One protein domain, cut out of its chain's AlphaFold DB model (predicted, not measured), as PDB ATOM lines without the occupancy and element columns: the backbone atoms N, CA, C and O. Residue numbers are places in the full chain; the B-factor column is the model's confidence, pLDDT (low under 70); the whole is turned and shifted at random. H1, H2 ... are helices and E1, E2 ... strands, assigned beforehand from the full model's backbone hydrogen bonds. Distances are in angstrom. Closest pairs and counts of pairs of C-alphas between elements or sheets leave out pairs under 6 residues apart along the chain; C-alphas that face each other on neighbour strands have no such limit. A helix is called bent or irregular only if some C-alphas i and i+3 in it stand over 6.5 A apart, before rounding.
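Overview. This is residues 13 to 146 of the 148 residues of an uncharacterized protein of Phaeodactylibacter xiamenensis (UniProt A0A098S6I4). What does the model look like? A strongly twisted sheet of three strands, E3 E4 E5, has the helix H1 packed over one face, and a long two-stranded hairpin, E1 and E2, stands beside it. H2 turns off at the far end of H1, and its residues 128 to 144, with 145 and 146, stick out as a free arm. What is it built of? The printed part has 134 residues with five named strands and then two named helices, in the order E1 E2 E3 E4 E5 H1 H2, class mixed; both sheets, E3 - E4 - E5 and E1 - E2, are antiparallel. It is loose, with a radius of gyration of the C-alphas of 18.7 A and spans of 62 by 47 by 29 A.

Along the chain. Where is the larger sheet? E3 is residues 62 to 67, from C-alpha 62 at (93.203, 39.079, 143.845); E4 is residues 76 to 85, 27.9 A long; E5 is residues 90 to 96, 19.3 A. Where is the smaller sheet? E1 is residues 24 to 35, 32.0 A, from C-alpha 24 at (79.599, 50.575, 137.810), and bends by 51 degrees at residue 30; E2 is residues 38 to 48, 31.3 A. Where are the helices? H1 is residues 100 to 118, 27.4 A, and irregular, with C-alphas 106 and 109 7.1 A apart. H2 is residues 121 to 144, 35.0 A, ending with C-alpha 144 at (115.766, 59.644, 174.113).

Arrangement. How is the larger sheet joined? E3, E4 and E5 form a meander, each strand the antiparallel neighbour of the one before; N 63 and O 84 are 2.8 A apart, and N 81 and O 94 2.8 A. How do the helices stand to it? H1 is on the sheet at a height of 8.9 A, over E4 and only just slantwise to the strands, at 33 degrees to E4 on the local plane; its closest C-alphas to E5 are those of Asp 107 and Ser 96, 6.4 A. H1 and H2 touch only at the corner, about perpendicular at 84 degrees, with Tyr 118 and Arg 124 closest, their C-alphas 5.9 A apart. In H2 every O i to N i+4 pair is within hydrogen-bond range, in H1 10 of 15. Where is the hairpin E1 and E2? N 26 and O 46 are 2.8 A apart, within hydrogen-bond range, and the closest C-alphas of E2 and E3 are those of Tyr 45 and Ile 67, 6.3 A; E1 and E2 are both apart from H2.

Size, cuts and confidence. How large is it? The C-alphas farthest apart, of Ser 13 and Lys 146, are 63.3 A apart. Are there cuts or long links? The printed part has no cut, and the link E2 to E3, 13 residues, is long. Where is confidence low? Residues 14, 16 and 19 are under 70; the mean pLDDT of the printed part is 90.0.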
ATOM      1  N   SER A  13      70.404  53.140 132.856       74.44
ATOM      2  CA  SER A  13      70.309  53.620 131.467       74.44
ATOM      3  C   SER A  13      70.841  55.040 131.241       74.44
ATOM      4  O   SER A  13      71.189  55.388 130.118       74.44
ATOM      5  N   ALA A  14      70.921  55.865 132.292       69.75
ATOM      6  CA  ALA A  14      71.480  57.213 132.223       69.75
ATOM      7  C   ALA A  14      73.006  57.254 132.440       69.75
ATOM      8  O   ALA A  14      73.611  58.307 132.255       69.75
ATOM      9  N   ILE A  15      73.620  56.143 132.865       70.56
ATOM     10  CA  ILE A  15      75.059  56.040 133.172       70.56
ATOM     11  C   ILE A  15      75.782  55.194 132.116       70.56
ATOM     12  O   ILE A  15      76.935  55.461 131.793       70.56
ATOM     13  N   THR A  16      75.101  54.217 131.514       69.88
ATOM     14  CA  THR A  16      75.670  53.313 130.495       69.88
ATOM     15  C   THR A  16      76.103  54.011 129.206       69.88
ATOM     16  O   THR A  16      76.889  53.454 128.443       69.88
ATOM     17  N   GLN A  17      75.640  55.241 128.974       70.44
ATOM     18  CA  GLN A  17      76.052  56.073 127.843       70.44
ATOM     19  C   GLN A  17      77.436  56.718 128.028       70.44
ATOM     20  O   GLN A  17      77.962  57.300 127.081       70.44
ATOM     21  N   ILE A  18      78.039  56.631 129.222       73.00
ATOM     22  CA  ILE A  18      79.362  57.203 129.484       73.00
ATOM     23  C   ILE A  18      80.430  56.301 128.838       73.00
ATOM     24  O   ILE A  18      80.565  55.129 129.210       73.00
ATOM     25  N   PRO A  19      81.206  56.809 127.866       69.81
ATOM     26  CA  PRO A  19      82.245  56.021 127.222       69.81
ATOM     27  C   PRO A  19      83.389  55.721 128.201       69.81
ATOM     28  O   PRO A  19      83.701  56.524 129.075       69.81
ATOM     29  N   ARG A  20      84.055  54.575 128.008       73.62
ATOM     30  CA  ARG A  20      85.259  54.149 128.758       73.62
ATOM     31  C   ARG A  20      85.077  53.924 130.269       73.62
ATOM     32  O   ARG A  20      86.058  53.925 131.000       73.62
ATOM     33  N   VAL A  21      83.855  53.674 130.739       76.44
ATOM     34  CA  VAL A  21      83.637  53.177 132.109       76.44
ATOM     35  C   VAL A  21      84.034  51.700 132.193       76.44
ATOM     36  O   VAL A  21      83.541  50.902 131.388       76.44
ATOM     37  N   GLU A  22      84.908  51.365 133.150       74.44
ATOM     38  CA  GLU A  22      85.380  49.996 133.421       74.44
ATOM     39  C   GLU A  22      84.362  49.162 134.211       74.44
ATOM     40  O   GLU A  22      84.169  47.988 133.918       74.44
ATOM     41  N   PHE A  23      83.679  49.767 135.185       81.56
ATOM     42  CA  PHE A  23      82.654  49.119 136.006       81.56
ATOM     43  C   PHE A  23      81.703  50.164 136.602       81.56
ATOM     44  O   PHE A  23      82.047  51.344 136.711       81.56
ATOM     45  N   PHE A  24      80.523  49.733 137.048       85.94
ATOM     46  CA  PHE A  24      79.599  50.575 137.810       85.94
ATOM     47  C   PHE A  24      79.457  50.055 139.234       85.94
ATOM     48  O   PHE A  24      79.564  48.860 139.497       85.94
ATOM     49  N   LEU A  25      79.182  50.969 140.160       87.81
ATOM     50  CA  LEU A  25      78.880  50.639 141.545       87.81
ATOM     51  C   LEU A  25      77.388  50.851 141.794       87.81
ATOM     52  O   LEU A  25      76.901  51.984 141.784       87.81
ATOM     53  N   LYS A  26      76.667  49.765 142.046       89.56
ATOM     54  CA  LYS A  26      75.256  49.796 142.415       89.56
ATOM     55  C   LYS A  26      75.122  49.777 143.930       89.56
ATOM     56  O   LYS A  26      75.654  48.894 144.592       89.56
ATOM     57  N   ALA A  27      74.400  50.751 144.473       90.81
ATOM     58  CA  ALA A  27      74.055  50.795 145.887       90.81
ATOM     59  C   ALA A  27      72.635  50.251 146.085       90.81
ATOM     60  O   ALA A  27      71.680  50.777 145.511       90.81
ATOM     61  N   TYR A  28      72.497  49.220 146.907       90.50
ATOM     62  CA  TYR A  28      71.216  48.721 147.387       90.50
ATOM     63  C   TYR A  28      70.960  49.313 148.759       90.50
ATOM     64  O   TYR A  28      71.817  49.227 149.634       90.50
ATOM     65  N   TYR A  29      69.791  49.914 148.943       90.88
ATOM     66  CA  TYR A  29      69.335  50.269 150.278       90.88
ATOM     67  C   TYR A  29      69.196  48.993 151.113       90.88
ATOM     68  O   TYR A  29      68.597  48.024 150.647       90.88
ATOM     69  N   ASP A  30      69.759  49.010 152.314       89.06
ATOM     70  CA  ASP A  30      69.666  47.903 153.261       89.06
ATOM     71  C   ASP A  30      68.641  48.248 154.344       89.06
ATOM     72  O   ASP A  30      67.506  47.770 154.339       89.06
ATOM     73  N   ASN A  31      68.994  49.186 155.223       87.06
ATOM     74  CA  ASN A  31      68.117  49.638 156.288       87.06
ATOM     75  C   ASN A  31      68.322  51.117 156.626       87.06
ATOM     76  O   ASN A  31      69.262  51.788 156.196       87.06
ATOM     77  N   THR A  32      67.403  51.628 157.436       88.44
ATOM     78  CA  THR A  32      67.505  52.946 158.047       88.44
ATOM     79  C   THR A  32      67.658  52.756 159.539       88.44
ATOM     80  O   THR A  32      66.893  52.021 160.160       88.44
ATOM     81  N   TYR A  33      68.621  53.458 160.113       84.69
ATOM     82  CA  TYR A  33      68.656  53.705 161.536       84.69
ATOM     83  C   TYR A  33      67.996  55.055 161.851       84.69
ATOM     84  O   TYR A  33      68.407  56.086 161.312       84.69
ATOM     85  N   GLU A  34      66.991  55.054 162.729       88.44
ATOM     86  CA  GLU A  34      66.304  56.258 163.208       88.44
ATOM     87  C   GLU A  34      66.519  56.420 164.717       88.44
ATOM     88  O   GLU A  34      66.027  55.638 165.528       88.44
ATOM     89  N   GLY A  35      67.280  57.443 165.095       82.19
ATOM     90  CA  GLY A  35      67.397  57.922 166.465       82.19
ATOM     91  C   GLY A  35      66.528  59.157 166.700       82.19
ATOM     92  O   GLY A  35      66.003  59.763 165.770       82.19
ATOM     93  N   LYS A  36      66.435  59.599 167.961       82.69
ATOM     94  CA  LYS A  36      65.635  60.778 168.355       82.69
ATOM     95  C   LYS A  36      66.007  62.074 167.615       82.69
ATOM     96  O   LYS A  36      65.189  62.983 167.553       82.69
ATOM     97  N   SER A  37      67.231  62.176 167.091       84.06
ATOM     98  CA  SER A  37      67.761  63.397 166.459       84.06
ATOM     99  C   SER A  37      68.467  63.138 165.126       84.06
ATOM    100  O   SER A  37      69.016  64.067 164.540       84.06
ATOM    101  N   ASN A  38      68.504  61.892 164.647       82.12
ATOM    102  CA  ASN A  38      69.223  61.538 163.429       82.12
ATOM    103  C   ASN A  38      68.562  60.373 162.687       82.12
ATOM    104  O   ASN A  38      68.077  59.425 163.294       82.12
ATOM    105  N   LYS A  39      68.611  60.430 161.358       87.06
ATOM    106  CA  LYS A  39      68.167  59.367 160.457       87.06
ATOM    107  C   LYS A  39      69.297  59.063 159.485       87.06
ATOM    108  O   LYS A  39      69.810  59.973 158.834       87.06
ATOM    109  N   ILE A  40      69.732  57.809 159.434       86.62
ATOM    110  CA  ILE A  40      70.870  57.379 158.619       86.62
ATOM    111  C   ILE A  40      70.460  56.172 157.794       86.62
ATOM    112  O   ILE A  40      69.924  55.206 158.323       86.62
ATOM    113  N   HIS A  41      70.746  56.235 156.499       88.94
ATOM    114  CA  HIS A  41      70.530  55.139 155.566       88.94
ATOM    115  C   HIS A  41      71.824  54.361 155.360       88.94
ATOM    116  O   HIS A  41      72.884  54.960 155.138       88.94
ATOM    117  N   TRP A  42      71.707  53.043 155.405       90.25
ATOM    118  CA  TRP A  42      72.779  52.092 155.179       90.25
ATOM    119  C   TRP A  42      72.565  51.370 153.858       90.25
ATOM    120  O   TRP A  42      71.432  51.191 153.399       90.25
ATOM    121  N   TYR A  43      73.675  51.010 153.221       92.00
ATOM    122  CA  TYR A  43      73.663  50.472 151.873       92.00
ATOM    123  C   TYR A  43      74.593  49.271 151.756       92.00
ATOM    124  O   TYR A  43      75.658  49.229 152.372       92.00
ATOM    125  N   ARG A  44      74.212  48.331 150.894       91.62
ATOM    126  CA  ARG A  44      75.121  47.349 150.301       91.62
ATOM    127  C   ARG A  44      75.599  47.862 148.958       91.62
ATOM    128  O   ARG A  44      74.827  48.484 148.231       91.62
ATOM    129  N   TYR A  45      76.830  47.543 148.588       91.56
ATOM    130  CA  TYR A  45      77.369  47.912 147.285       91.56
ATOM    131  C   TYR A  45      77.717  46.665 146.488       91.56
ATOM    132  O   TYR A  45      78.257  45.708 147.029       91.56
ATOM    133  N   GLU A  46      77.416  46.695 145.200       91.69
ATOM    134  CA  GLU A  46      77.762  45.645 144.252       91.69
ATOM    135  C   GLU A  46      78.407  46.277 143.028       91.69
ATOM    136  O   GLU A  46      77.990  47.345 142.570       91.69
ATOM    137  N   ILE A  47      79.430  45.613 142.509       90.94
ATOM    138  CA  ILE A  47      80.096  46.016 141.280       90.94
ATOM    139  C   ILE A  47      79.391  45.299 140.136       90.94
ATOM    140  O   ILE A  47      79.184  44.088 140.195       90.94
ATOM    141  N   ILE A  48      78.970  46.062 139.133       90.06
ATOM    142  CA  ILE A  48      78.172  45.563 138.014       90.06
ATOM    143  C   ILE A  48      78.752  46.009 136.668       90.06
ATOM    144  O   ILE A  48      79.445  47.030 136.583       90.06
ATOM    145  N   ASP A  49      78.442  45.253 135.619       87.19
ATOM    146  CA  ASP A  49      78.713  45.610 134.224       87.19
ATOM    147  C   ASP A  49      77.673  46.611 133.660       87.19
ATOM    148  O   ASP A  49      76.854  47.180 134.393       87.19
ATOM    149  N   ARG A  50      77.729  46.882 132.347       83.75
ATOM    150  CA  ARG A  50      76.814  47.825 131.666       83.75
ATOM    151  C   ARG A  50      75.392  47.283 131.580       83.75
ATOM    152  O   ARG A  50      74.437  48.055 131.523       83.75
ATOM    153  N   GLU A  51      75.268  45.972 131.559       85.12
ATOM    154  CA  GLU A  51      74.036  45.211 131.467       85.12
ATOM    155  C   GLU A  51      73.369  45.057 132.848       85.12
ATOM    156  O   GLU A  51      72.182  44.745 132.938       85.12
ATOM    157  N   GLY A  52      74.101  45.360 133.924       84.12
ATOM    158  CA  GLY A  52      73.646  45.288 135.305       84.12
ATOM    159  C   GLY A  52      73.908  43.946 135.984       84.12
ATOM    160  O   GLY A  52      73.378  43.725 137.077       84.12
ATOM    161  N   ASN A  53      74.705  43.069 135.373       88.50
ATOM    162  CA  ASN A  53      75.123  41.805 135.967       88.50
ATOM    163  C   ASN A  53      76.267  42.027 136.952       88.50
ATOM    164  O   ASN A  53      77.093  42.921 136.775       88.50
ATOM    165  N   SER A  54      76.327  41.174 137.972       88.81
ATOM    166  CA  SER A  54      77.409  41.182 138.954       88.81
ATOM    167  C   SER A  54      78.754  40.917 138.280       88.81
ATOM    168  O   SER A  54      78.904  39.944 137.536       88.81
ATOM    169  N   LEU A  55      79.734  41.773 138.555       89.31
ATOM    170  CA  LEU A  55      81.084  41.675 138.021       89.31
ATOM    171  C   LEU A  55      82.082  41.651 139.186       89.31
ATOM    172  O   LEU A  55      82.143  42.614 139.956       89.31
ATOM    173  N   PRO A  56      82.907  40.599 139.325       87.56
ATOM    174  CA  PRO A  56      83.936  40.581 140.352       87.56
ATOM    175  C   PRO A  56      85.045  41.576 140.003       87.56
ATOM    176  O   PRO A  56      85.679  41.474 138.948       87.56
ATOM    177  N   LEU A  57      85.327  42.509 140.912       91.94
ATOM    178  CA  LEU A  57      86.488  43.387 140.787       91.94
ATOM    179  C   LEU A  57      87.759  42.583 141.041       91.94
ATOM    180  O   LEU A  57      87.847  41.856 142.028       91.94
ATOM    181  N   ARG A  58      88.743  42.709 140.153       92.81
ATOM    182  CA  ARG A  58      89.984  41.938 140.219       92.81
ATOM    183  C   ARG A  58      91.194  42.765 139.822       92.81
ATOM    184  O   ARG A  58      91.088  43.654 138.978       92.81
ATOM    185  N   LYS A  59      92.343  42.427 140.399       93.12
ATOM    186  CA  LYS A  59      93.661  42.954 140.035       93.12
ATOM    187  C   LYS A  59      94.684  41.846 140.273       93.12
ATOM    188  O   LYS A  59      94.754  41.318 141.382       93.12
ATOM    189  N   GLY A  60      95.417  41.463 139.229       92.50
ATOM    190  CA  GLY A  60      96.292  40.291 139.281       92.50
ATOM    191  C   GLY A  60      95.517  39.044 139.718       92.50
ATOM    192  O   GLY A  60      94.471  38.724 139.152       92.50
ATOM    193  N   ASP A  61      96.011  38.383 140.763       95.38
ATOM    194  CA  ASP A  61      95.414  37.173 141.334       95.38
ATOM    195  C   ASP A  61      94.424  37.432 142.479       95.38
ATOM    196  O   ASP A  61      93.886  36.486 143.050       95.38
ATOM    197  N   PHE A  62      94.132  38.699 142.785       96.69
ATOM    198  CA  PHE A  62      93.203  39.079 143.845       96.69
ATOM    199  C   PHE A  62      91.831  39.428 143.281       96.69
ATOM    200  O   PHE A  62      91.705  40.235 142.353       96.69
ATOM    201  N   VAL A  63      90.788  38.850 143.873       95.56
ATOM    202  CA  VAL A  63      89.394  39.010 143.454       95.56
ATOM    203  C   VAL A  63      88.541  39.441 144.640       95.56
ATOM    204  O   VAL A  63      88.537  38.806 145.689       95.56
ATOM    205  N   VAL A  64      87.777  40.516 144.481       94.62
ATOM    206  CA  VAL A  64      86.775  40.938 145.459       94.62
ATOM    207  C   VAL A  64      85.547  40.055 145.293       94.62
ATOM    208  O   VAL A  64      84.785  40.210 144.339       94.62
ATOM    209  N   ASN A  65      85.357  39.135 146.233       86.75
ATOM    210  CA  ASN A  65      84.265  38.166 146.195       86.75
ATOM    211  C   ASN A  65      82.977  38.711 146.807       86.75
ATOM    212  O   ASN A  65      81.885  38.318 146.406       86.75
ATOM    213  N   TYR A  66      83.094  39.578 147.813       90.81
ATOM    214  CA  TYR A  66      81.936  40.083 148.541       90.81
ATOM    215  C   TYR A  66      82.231  41.438 149.177       90.81
ATOM    216  O   TYR A  66      83.296  41.642 149.760       90.81
ATOM    217  N   ILE A  67      81.264  42.347 149.094       93.19
ATOM    218  CA  ILE A  67      81.268  43.634 149.789       93.19
ATOM    219  C   ILE A  67      80.050  43.629 150.704       93.19
ATOM    220  O   ILE A  67      78.911  43.583 150.240       93.19
ATOM    221  N   ASP A  68      80.307  43.653 152.004       91.44
ATOM    222  CA  ASP A  68      79.257  43.618 153.007       91.44
ATOM    223  C   ASP A  68      78.480  44.937 153.063       91.44
ATOM    224  O   ASP A  68      78.919  45.970 152.539       91.44
ATOM    225  N   THR A  69      77.313  44.910 153.704       90.75
ATOM    226  CA  THR A  69      76.544  46.125 153.986       90.75
ATOM    227  C   THR A  69      77.332  47.096 154.857       90.75
ATOM    228  O   THR A  69      78.284  46.738 155.553       90.75
ATOM    229  N   ASP A  70      76.951  48.368 154.805       90.62
ATOM    230  CA  ASP A  70      77.430  49.347 155.766       90.62
ATOM    231  C   ASP A  70      77.033  48.952 157.191       90.62
ATOM    232  O   ASP A  70      75.850  48.837 157.499       90.62
ATOM    233  N   HIS A  71      78.018  48.812 158.082       85.75
ATOM    234  CA  HIS A  71      77.767  48.547 159.495       85.75
ATOM    235  C   HIS A  71      77.751  49.845 160.288       85.75
ATOM    236  O   HIS A  71      78.642  50.694 160.169       85.75
ATOM    237  N   GLY A  72      76.759  49.976 161.159       82.50
ATOM    238  CA  GLY A  72      76.631  51.132 162.024       82.50
ATOM    239  C   GLY A  72      75.300  51.198 162.756       82.50
ATOM    240  O   GLY A  72      74.401  50.388 162.549       82.50
ATOM    241  N   TYR A  73      75.188  52.203 163.617       79.88
ATOM    242  CA  TYR A  73      73.946  52.567 164.299       79.88
ATOM    243  C   TYR A  73      73.667  54.052 164.045       79.88
ATOM    244  O   TYR A  73      73.352  54.439 162.924       79.88
ATOM    245  N   SER A  74      73.908  54.918 165.033       78.38
ATOM    246  CA  SER A  74      73.944  56.372 164.838       78.38
ATOM    247  C   SER A  74      75.209  56.862 164.125       78.38
ATOM    248  O   SER A  74      75.228  57.997 163.662       78.38
ATOM    249  N   ASN A  75      76.244  56.024 164.022       83.81
ATOM    250  CA  ASN A  75      77.520  56.311 163.365       83.81
ATOM    251  C   ASN A  75      77.969  55.112 162.519       83.81
ATOM    252  O   ASN A  75      77.551  53.983 162.776       83.81
ATOM    253  N   PHE A  76      78.820  55.365 161.522       85.00
ATOM    254  CA  PHE A  76      79.390  54.331 160.652       85.00
ATOM    255  C   PHE A  76      80.594  53.670 161.322       85.00
ATOM    256  O   PHE A  76      81.473  54.371 161.820       85.00
ATOM    257  N   TYR A  77      80.636  52.339 161.315       88.31
ATOM    258  CA  TYR A  77      81.705  51.535 161.919       88.31
ATOM    259  C   TYR A  77      82.566  50.798 160.898       88.31
ATOM    260  O   TYR A  77      83.533  50.135 161.289       88.31
ATOM    261  N   GLY A  78      82.219  50.909 159.619       92.38
ATOM    262  CA  GLY A  78      82.932  50.290 158.518       92.38
ATOM    263  C   GLY A  78      82.084  49.279 157.761       92.38
ATOM    264  O   GLY A  78      80.896  49.099 158.021       92.38
ATOM    265  N   ARG A  79      82.729  48.585 156.834       93.81
ATOM    266  CA  ARG A  79      82.200  47.378 156.205       93.81
ATOM    267  C   ARG A  79      83.296  46.357 155.996       93.81
ATOM    268  O   ARG A  79      84.477  46.709 155.919       93.81
ATOM    269  N   LYS A  80      82.892  45.099 155.896       95.19
ATOM    270  CA  LYS A  80      83.792  43.996 155.574       95.19
ATOM    271  C   LYS A  80      83.805  43.763 154.070       95.19
ATOM    272  O   LYS A  80      82.784  43.893 153.404       95.19
ATOM    273  N   ILE A  81      84.969  43.438 153.539       95.38
ATOM    274  CA  ILE A  81      85.175  43.111 152.133       95.38
ATOM    275  C   ILE A  81      85.977  41.816 152.104       95.38
ATOM    276  O   ILE A  81      87.014  41.726 152.762       95.38
ATOM    277  N   LEU A  82      85.482  40.815 151.385       95.31
ATOM    278  CA  LEU A  82      86.168  39.539 151.218       95.31
ATOM    279  C   LEU A  82      86.974  39.569 149.927       95.31
ATOM    280  O   LEU A  82      86.425  39.825 148.852       95.31
ATOM    281  N   ILE A  83      88.268  39.297 150.051       96.62
ATOM    282  CA  ILE A  83      89.219  39.282 148.945       96.62
ATOM    283  C   ILE A  83      89.799  37.881 148.855       96.62
ATOM    284  O   ILE A  83      90.353  37.371 149.822       96.62
ATOM    285  N   TYR A  84      89.644  37.260 147.700       96.31
ATOM    286  CA  TYR A  84      90.163  35.941 147.400       96.31
ATOM    287  C   TYR A  84      91.478  36.046 146.643       96.31
ATOM    288  O   TYR A  84      91.566  36.787 145.665       96.31
ATOM    289  N   ASP A  85      92.482  35.312 147.107       95.94
ATOM    290  CA  ASP A  85      93.763  35.132 146.433       95.94
ATOM    291  C   ASP A  85      93.725  33.820 145.643       95.94
ATOM    292  O   ASP A  85      93.757  32.723 146.213       95.94
ATOM    293  N   ASN A  86      93.664  33.935 144.317       94.38
ATOM    294  CA  ASN A  86      93.592  32.797 143.403       94.38
ATOM    295  C   ASN A  86      94.842  31.905 143.460       94.38
ATOM    296  O   ASN A  86      94.735  30.713 143.179       94.38
ATOM    297  N   ARG A  87      96.025  32.445 143.795       94.06
ATOM    298  CA  ARG A  87      97.276  31.660 143.822       94.06
ATOM    299  C   ARG A  87      97.278  30.668 144.970       94.06
ATOM    300  O   ARG A  87      97.776  29.555 144.823       94.06
ATOM    301  N   LYS A  88      96.760  31.107 146.116       92.81
ATOM    302  CA  LYS A  88      96.757  30.341 147.368       92.81
ATOM    303  C   LYS A  88      95.447  29.608 147.612       92.81
ATOM    304  O   LYS A  88      95.419  28.645 148.369       92.81
ATOM    305  N   GLY A  89      94.371  30.054 146.970       94.19
ATOM    306  CA  GLY A  89      93.031  29.561 147.244       94.19
ATOM    307  C   GLY A  89      92.495  30.024 148.601       94.19
ATOM    308  O   GLY A  89      91.666  29.333 149.187       94.19
ATOM    309  N   GLU A  90      92.942  31.180 149.095       95.62
ATOM    310  CA  GLU A  90      92.600  31.705 150.422       95.62
ATOM    311  C   GLU A  90      91.701  32.943 150.345       95.62
ATOM    312  O   GLU A  90      91.740  33.703 149.376       95.62
ATOM    313  N   ILE A  91      90.879  33.153 151.379       96.12
ATOM    314  CA  ILE A  91      90.005  34.327 151.508       96.12
ATOM    315  C   ILE A  91      90.474  35.170 152.689       96.12
ATOM    316  O   ILE A  91      90.482  34.714 153.832       96.12
ATOM    317  N   TYR A  92      90.748  36.438 152.416       96.12
ATOM    318  CA  TYR A  92      91.102  37.445 153.401       96.12
ATOM    319  C   TYR A  92      89.939  38.407 153.638       96.12
ATOM    320  O   TYR A  92      89.126  38.682 152.751       96.12
ATOM    321  N   THR A  93      89.860  38.941 154.857       95.69
ATOM    322  CA  THR A  93      88.863  39.950 155.226       95.69
ATOM    323  C   THR A  93      89.532  41.307 155.379       95.69
ATOM    324  O   THR A  93      90.352  41.509 156.270       95.69
ATOM    325  N   TYR A  94      89.117  42.266 154.561       95.19
ATOM    326  CA  TYR A  94      89.474  43.668 154.712       95.19
ATOM    327  C   TYR A  94      88.344  44.445 155.383       95.19
ATOM    328  O   TYR A  94      87.168  44.241 155.075       95.19
ATOM    329  N   LYS A  95      88.689  45.376 156.274       95.25
ATOM    330  CA  LYS A  95      87.726  46.306 156.866       95.25
ATOM    331  C   LYS A  95      87.950  47.709 156.315       95.25
ATOM    332  O   LYS A  95      88.940  48.355 156.646       95.25
ATOM    333  N   SER A  96      86.989  48.190 155.536       94.69
ATOM    334  CA  SER A  96      86.943  49.576 155.071       94.69
ATOM    335  C   SER A  96      86.223  50.442 156.100       94.69
ATOM    336  O   SER A  96      85.137  50.083 156.556       94.69
ATOM    337  N   ASN A  97      86.809  51.588 156.452       92.94
ATOM    338  CA  ASN A  97      86.194  52.584 157.340       92.94
ATOM    339  C   ASN A  97      85.740  53.841 156.580       92.94
ATOM    340  O   ASN A  97      85.274  54.805 157.193       92.94
ATOM    341  N   THR A  98      85.792  53.811 155.249       92.00
ATOM    342  CA  THR A  98      85.317  54.895 154.393       92.00
ATOM    343  C   THR A  98      83.828  54.743 154.101       92.00
ATOM    344  O   THR A  98      83.369  53.772 153.503       92.00
ATOM    345  N   LYS A  99      83.034  55.732 154.527       86.00
ATOM    346  CA  LYS A  99      81.576  55.707 154.353       86.00
ATOM    347  C   LYS A  99      81.180  55.921 152.892       86.00
ATOM    348  O   LYS A  99      81.704  56.804 152.205       86.00
ATOM    349  N   GLY A 100      80.136  55.212 152.471       86.94
ATOM    350  CA  GLY A 100      79.486  55.461 151.192       86.94
ATOM    351  C   GLY A 100      80.200  54.788 150.013       86.94
ATOM    352  O   GLY A 100      81.005  53.877 150.220       86.94
ATOM    353  N   PRO A 101      79.951  55.250 148.776       87.38
ATOM    354  CA  PRO A 101      80.597  54.715 147.576       87.38
ATOM    355  C   PRO A 101      82.079  55.105 147.450       87.38
ATOM    356  O   PRO A 101      82.803  54.504 146.663       87.38
ATOM    357  N   ARG A 102      82.556  56.081 148.239       89.31
ATOM    358  CA  ARG A 102      83.947  56.564 148.188       89.31
ATOM    359  C   ARG A 102      84.979  55.505 148.554       89.31
ATOM    360  O   ARG A 102      86.074  55.542 148.007       89.31
ATOM    361  N   PHE A 103      84.608  54.534 149.387       92.62
ATOM    362  CA  PHE A 103      85.481  53.424 149.775       92.62
ATOM    363  C   PHE A 103      86.110  52.696 148.585       92.62
ATOM    364  O   PHE A 103      87.201  52.158 148.700       92.62
ATOM    365  N   LEU A 104      85.420  52.662 147.441       90.50
ATOM    366  CA  LEU A 104      85.897  51.953 146.271       90.50
ATOM    367  C   LEU A 104      87.180  52.609 145.761       90.50
ATOM    368  O   LEU A 104      88.146  51.922 145.456       90.50
ATOM    369  N   LYS A 105      87.190  53.947 145.741       88.50
ATOM    370  CA  LYS A 105      88.326  54.767 145.320       88.50
ATOM    371  C   LYS A 105      89.366  54.937 146.427       88.50
ATOM    372  O   LYS A 105      90.552  54.914 146.133       88.50
ATOM    373  N   GLU A 106      88.925  55.173 147.658       92.50
ATOM    374  CA  GLU A 106      89.809  55.543 148.772       92.50
ATOM    375  C   GLU A 106      90.453  54.327 149.448       92.50
ATOM    376  O   GLU A 106      91.584  54.432 149.913       92.50
ATOM    377  N   ASP A 107      89.785  53.168 149.437       94.12
ATOM    378  CA  ASP A 107      90.241  51.988 150.171       94.12
ATOM    379  C   ASP A 107      90.484  50.795 149.232       94.12
ATOM    380  O   ASP A 107      91.582  50.245 149.188       94.12
ATOM    381  N   LEU A 108      89.468  50.379 148.465       93.19
ATOM    382  CA  LEU A 108      89.474  49.074 147.798       93.19
ATOM    383  C   LEU A 108      90.401  49.016 146.578       93.19
ATOM    384  O   LEU A 108      91.170  48.067 146.452       93.19
ATOM    385  N   ILE A 109      90.348  50.009 145.686       92.62
ATOM    386  CA  ILE A 109      91.260  50.074 144.534       92.62
ATOM    387  C   ILE A 109      92.720  50.184 145.003       92.62
ATOM    388  O   ILE A 109      93.513  49.343 144.579       92.62
ATOM    389  N   PRO A 110      93.088  51.113 145.911       93.94
ATOM    390  CA  PRO A 110      94.449  51.178 146.442       93.94
ATOM    391  C   PRO A 110      94.913  49.866 147.075       93.94
ATOM    392  O   PRO A 110      96.027  49.422 146.813       93.94
ATOM    393  N   LEU A 111      94.049  49.199 147.848       95.19
ATOM    394  CA  LEU A 111      94.352  47.892 148.425       95.19
ATOM    395  C   LEU A 111      94.674  46.848 147.350       95.19
ATOM    396  O   LEU A 111      95.666  46.137 147.470       95.19
ATOM    397  N   LEU A 112      93.860  46.754 146.298       95.12
ATOM    398  CA  LEU A 112      94.107  45.818 145.200       95.12
ATOM    399  C   LEU A 112      95.414  46.132 144.458       95.12
ATOM    400  O   LEU A 112      96.126  45.213 144.066       95.12
ATOM    401  N   GLU A 113      95.761  47.409 144.294       94.81
ATOM    402  CA  GLU A 113      97.039  47.825 143.703       94.81
ATOM    403  C   GLU A 113      98.245  47.501 144.590       94.81
ATOM    404  O   GLU A 113      99.300  47.126 144.076       94.81
ATOM    405  N   GLU A 114      98.110  47.630 145.910       94.88
ATOM    406  CA  GLU A 114      99.131  47.194 146.866       94.88
ATOM    407  C   GLU A 114      99.323  45.680 146.812       94.88
ATOM    408  O   GLU A 114     100.455  45.213 146.722       94.88
ATOM    409  N   LEU A 115      98.231  44.914 146.849       95.62
ATOM    410  CA  LEU A 115      98.281  43.453 146.814       95.62
ATOM    411  C   LEU A 115      98.930  42.943 145.525       95.62
ATOM    412  O   LEU A 115      99.807  42.088 145.586       95.62
ATOM    413  N   ASP A 116      98.570  43.516 144.377       94.94
ATOM    414  CA  ASP A 116      99.187  43.196 143.087       94.94
ATOM    415  C   ASP A 116     100.689  43.530 143.076       94.94
ATOM    416  O   ASP A 116     101.511  42.727 142.638       94.94
ATOM    417  N   ARG A 117     101.077  44.673 143.659       94.69
ATOM    418  CA  ARG A 117     102.484  45.089 143.779       94.69
ATOM    419  C   ARG A 117     103.306  44.172 144.686       94.69
ATOM    420  O   ARG A 117     104.447  43.865 144.353       94.69
ATOM    421  N   TYR A 118     102.769  43.784 145.843       93.25
ATOM    422  CA  TYR A 118     103.464  42.924 146.809       93.25
ATOM    423  C   TYR A 118     103.344  41.432 146.473       93.25
ATOM    424  O   TYR A 118     104.096  40.614 146.999       93.25
ATOM    425  N   GLY A 119     102.405  41.065 145.600       91.38
ATOM    426  CA  GLY A 119     102.199  39.714 145.089       91.38
ATOM    427  C   GLY A 119     101.578  38.718 146.074       91.38
ATOM    428  O   GLY A 119     101.352  37.575 145.680       91.38
ATOM    429  N   SER A 120     101.325  39.116 147.325       92.69
ATOM    430  CA  SER A 120     100.650  38.318 148.361       92.69
ATOM    431  C   SER A 120     100.090  39.217 149.468       92.69
ATOM    432  O   SER A 120     100.567  40.339 149.677       92.69
ATOM    433  N   TRP A 121      99.097  38.711 150.199       93.88
ATOM    434  CA  TRP A 121      98.515  39.400 151.349       93.88
ATOM    435  C   TRP A 121      99.520  39.584 152.493       93.88
ATOM    436  O   TRP A 121      99.653  40.664 153.061       93.88
ATOM    437  N   GLU A 122     100.297  38.550 152.785       93.81
ATOM    438  CA  GLU A 122     101.239  38.499 153.901       93.81
ATOM    439  C   GLU A 122     102.443  39.406 153.660       93.81
ATOM    440  O   GLU A 122     102.924  40.053 154.587       93.81
ATOM    441  N   ALA A 123     102.913  39.525 152.411       92.62
ATOM    442  CA  ALA A 123     103.950  40.498 152.077       92.62
ATOM    443  C   ALA A 123     103.469  41.935 152.331       92.62
ATOM    444  O   ALA A 123     104.229  42.762 152.845       92.62
ATOM    445  N   ARG A 124     102.197  42.226 152.031       94.00
ATOM    446  CA  ARG A 124     101.578  43.514 152.352       94.00
ATOM    447  C   ARG A 124     101.491  43.731 153.866       94.00
ATOM    448  O   ARG A 124     101.845  44.810 154.335       94.00
ATOM    449  N   GLU A 125     101.039  42.740 154.631       92.88
ATOM    450  CA  GLU A 125     100.969  42.841 156.097       92.88
ATOM    451  C   GLU A 125     102.352  43.062 156.714       92.88
ATOM    452  O   GLU A 125     102.536  44.002 157.487       92.88
ATOM    453  N   CYS A 126     103.356  42.305 156.270       93.12
ATOM    454  CA  CYS A 126     104.743  42.473 156.698       93.12
ATOM    455  C   CYS A 126     105.282  43.878 156.376       93.12
ATOM    456  O   CYS A 126     105.982  44.490 157.188       93.12
ATOM    457  N   PHE A 127     104.949  44.436 155.208       93.56
ATOM    458  CA  PHE A 127     105.318  45.809 154.864       93.56
ATOM    459  C   PHE A 127     104.683  46.835 155.819       93.56
ATOM    460  O   PHE A 127     105.377  47.733 156.304       93.56
ATOM    461  N   LEU A 128     103.388  46.698 156.119       91.88
ATOM    462  CA  LEU A 128     102.677  47.603 157.028       91.88
ATOM    463  C   LEU A 128     103.225  47.534 158.456       91.88
ATOM    464  O   LEU A 128     103.435  48.571 159.086       91.88
ATOM    465  N   GLU A 129     103.507  46.333 158.956       94.31
ATOM    466  CA  GLU A 129     104.132  46.144 160.266       94.31
ATOM    467  C   GLU A 129     105.502  46.819 160.337       94.31
ATOM    468  O   GLU A 129     105.784  47.556 161.285       94.31
ATOM    469  N   ASN A 130     106.328  46.649 159.302       94.12
ATOM    470  CA  ASN A 130     107.626  47.313 159.213       94.12
ATOM    471  C   ASN A 130     107.505  48.843 159.209       94.12
ATOM    472  O   ASN A 130     108.323  49.520 159.835       94.12
ATOM    473  N   LEU A 131     106.494  49.403 158.538       93.56
ATOM    474  CA  LEU A 131     106.241  50.845 158.540       93.56
ATOM    475  C   LEU A 131     105.911  51.347 159.957       93.56
ATOM    476  O   LEU A 131     106.528  52.296 160.442       93.56
ATOM    477  N   ILE A 132     105.008  50.653 160.655       94.31
ATOM    478  CA  ILE A 132     104.614  50.975 162.035       94.31
ATOM    479  C   ILE A 132     105.812  50.880 162.987       94.31
ATOM    480  O   ILE A 132     105.981  51.726 163.868       94.31
ATOM    481  N   LEU A 133     106.644  49.849 162.837       95.88
ATOM    482  CA  LEU A 133     107.836  49.665 163.663       95.88
ATOM    483  C   LEU A 133     108.855  50.785 163.439       95.88
ATOM    484  O   LEU A 133     109.368  51.328 164.416       95.88
ATOM    485  N   LYS A 134     109.088  51.196 162.187       96.19
ATOM    486  CA  LYS A 134     109.973  52.327 161.865       96.19
ATOM    487  C   LYS A 134     109.501  53.633 162.505       96.19
ATOM    488  O   LYS A 134     110.302  54.327 163.122       96.19
ATOM    489  N   GLU A 135     108.205  53.938 162.439       95.81
ATOM    490  CA  GLU A 135     107.653  55.132 163.097       95.81
ATOM    491  C   GLU A 135     107.798  55.086 164.623       95.81
ATOM    492  O   GLU A 135     108.039  56.111 165.267       95.81
ATOM    493  N   LYS A 136     107.631  53.904 165.229       95.75
ATOM    494  CA  LYS A 136     107.820  53.723 166.674       95.75
ATOM    495  C   LYS A 136     109.273  53.939 167.079       95.75
ATOM    496  O   LYS A 136     109.496  54.635 168.066       95.75
ATOM    497  N   ILE A 137     110.226  53.387 166.327       96.38
ATOM    498  CA  ILE A 137     111.664  53.585 166.561       96.38
ATOM    499  C   ILE A 137     111.995  55.077 166.502       96.38
ATOM    500  O   ILE A 137     112.495  55.616 167.482       96.38
ATOM    501  N   GLN A 138     111.572  55.772 165.443       96.19
ATOM    502  CA  GLN A 138     111.820  57.208 165.293       96.19
ATOM    503  C   GLN A 138     111.242  58.034 166.456       96.19
ATOM    504  O   GLN A 138     111.871  58.966 166.952       96.19
ATOM    505  N   LYS A 139     110.036  57.694 166.931       95.56
ATOM    506  CA  LYS A 139     109.426  58.355 168.099       95.56
ATOM    507  C   LYS A 139     110.173  58.070 169.402       95.56
ATOM    508  O   LYS A 139     110.119  58.901 170.304       95.56
ATOM    509  N   LEU A 140     110.782  56.894 169.543       95.69
ATOM    510  CA  LEU A 140     111.570  56.530 170.720       95.69
ATOM    511  C   LEU A 140     112.925  57.239 170.714       95.69
ATOM    512  O   LEU A 140     113.286  57.810 171.736       95.69
ATOM    513  N   GLU A 141     113.604  57.286 169.567       95.75
ATOM    514  CA  GLU A 141     114.848  58.047 169.371       95.75
ATOM    515  C   GLU A 141     114.638  59.527 169.723       95.75
ATOM    516  O   GLU A 141     115.300  60.055 170.606       95.75
ATOM    517  N   GLN A 142     113.587  60.160 169.184       95.19
ATOM    518  CA  GLN A 142     113.237  61.549 169.518       95.19
ATOM    519  C   GLN A 142     112.921  61.795 171.000       95.19
ATOM    520  O   GLN A 142     112.947  62.940 171.452       95.19
ATOM    521  N   LYS A 143     112.495  60.768 171.743       94.94
ATOM    522  CA  LYS A 143     112.267  60.883 173.189       94.94
ATOM    523  C   LYS A 143     113.570  60.743 173.957       94.94
ATOM    524  O   LYS A 143     113.736  61.470 174.929       94.94
ATOM    525  N   LEU A 144     114.447  59.839 173.525       94.75
ATOM    526  CA  LEU A 144     115.766  59.644 174.113       94.75
ATOM    527  C   LEU A 144     116.595  60.929 173.995       94.75
ATOM    528  O   LEU A 144     117.030  61.446 175.015       94.75
ATOM    529  N   ASP A 145     116.644  61.527 172.803       92.94
ATOM    530  CA  ASP A 145     117.361  62.785 172.533       92.94
ATOM    531  C   ASP A 145     116.853  63.983 173.357       92.94
ATOM    532  O   ASP A 145     117.540  64.986 173.495       92.94
ATOM    533  N   LYS A 146     115.614  63.929 173.867       90.69
ATOM    534  CA  LYS A 146     115.037  64.976 174.733       90.69
ATOM    535  C   LYS A 146     115.301  64.745 176.218       90.69
ATOM    536  O   LYS A 146     114.964  65.608 177.028       90.69
TER     537      LYS A 146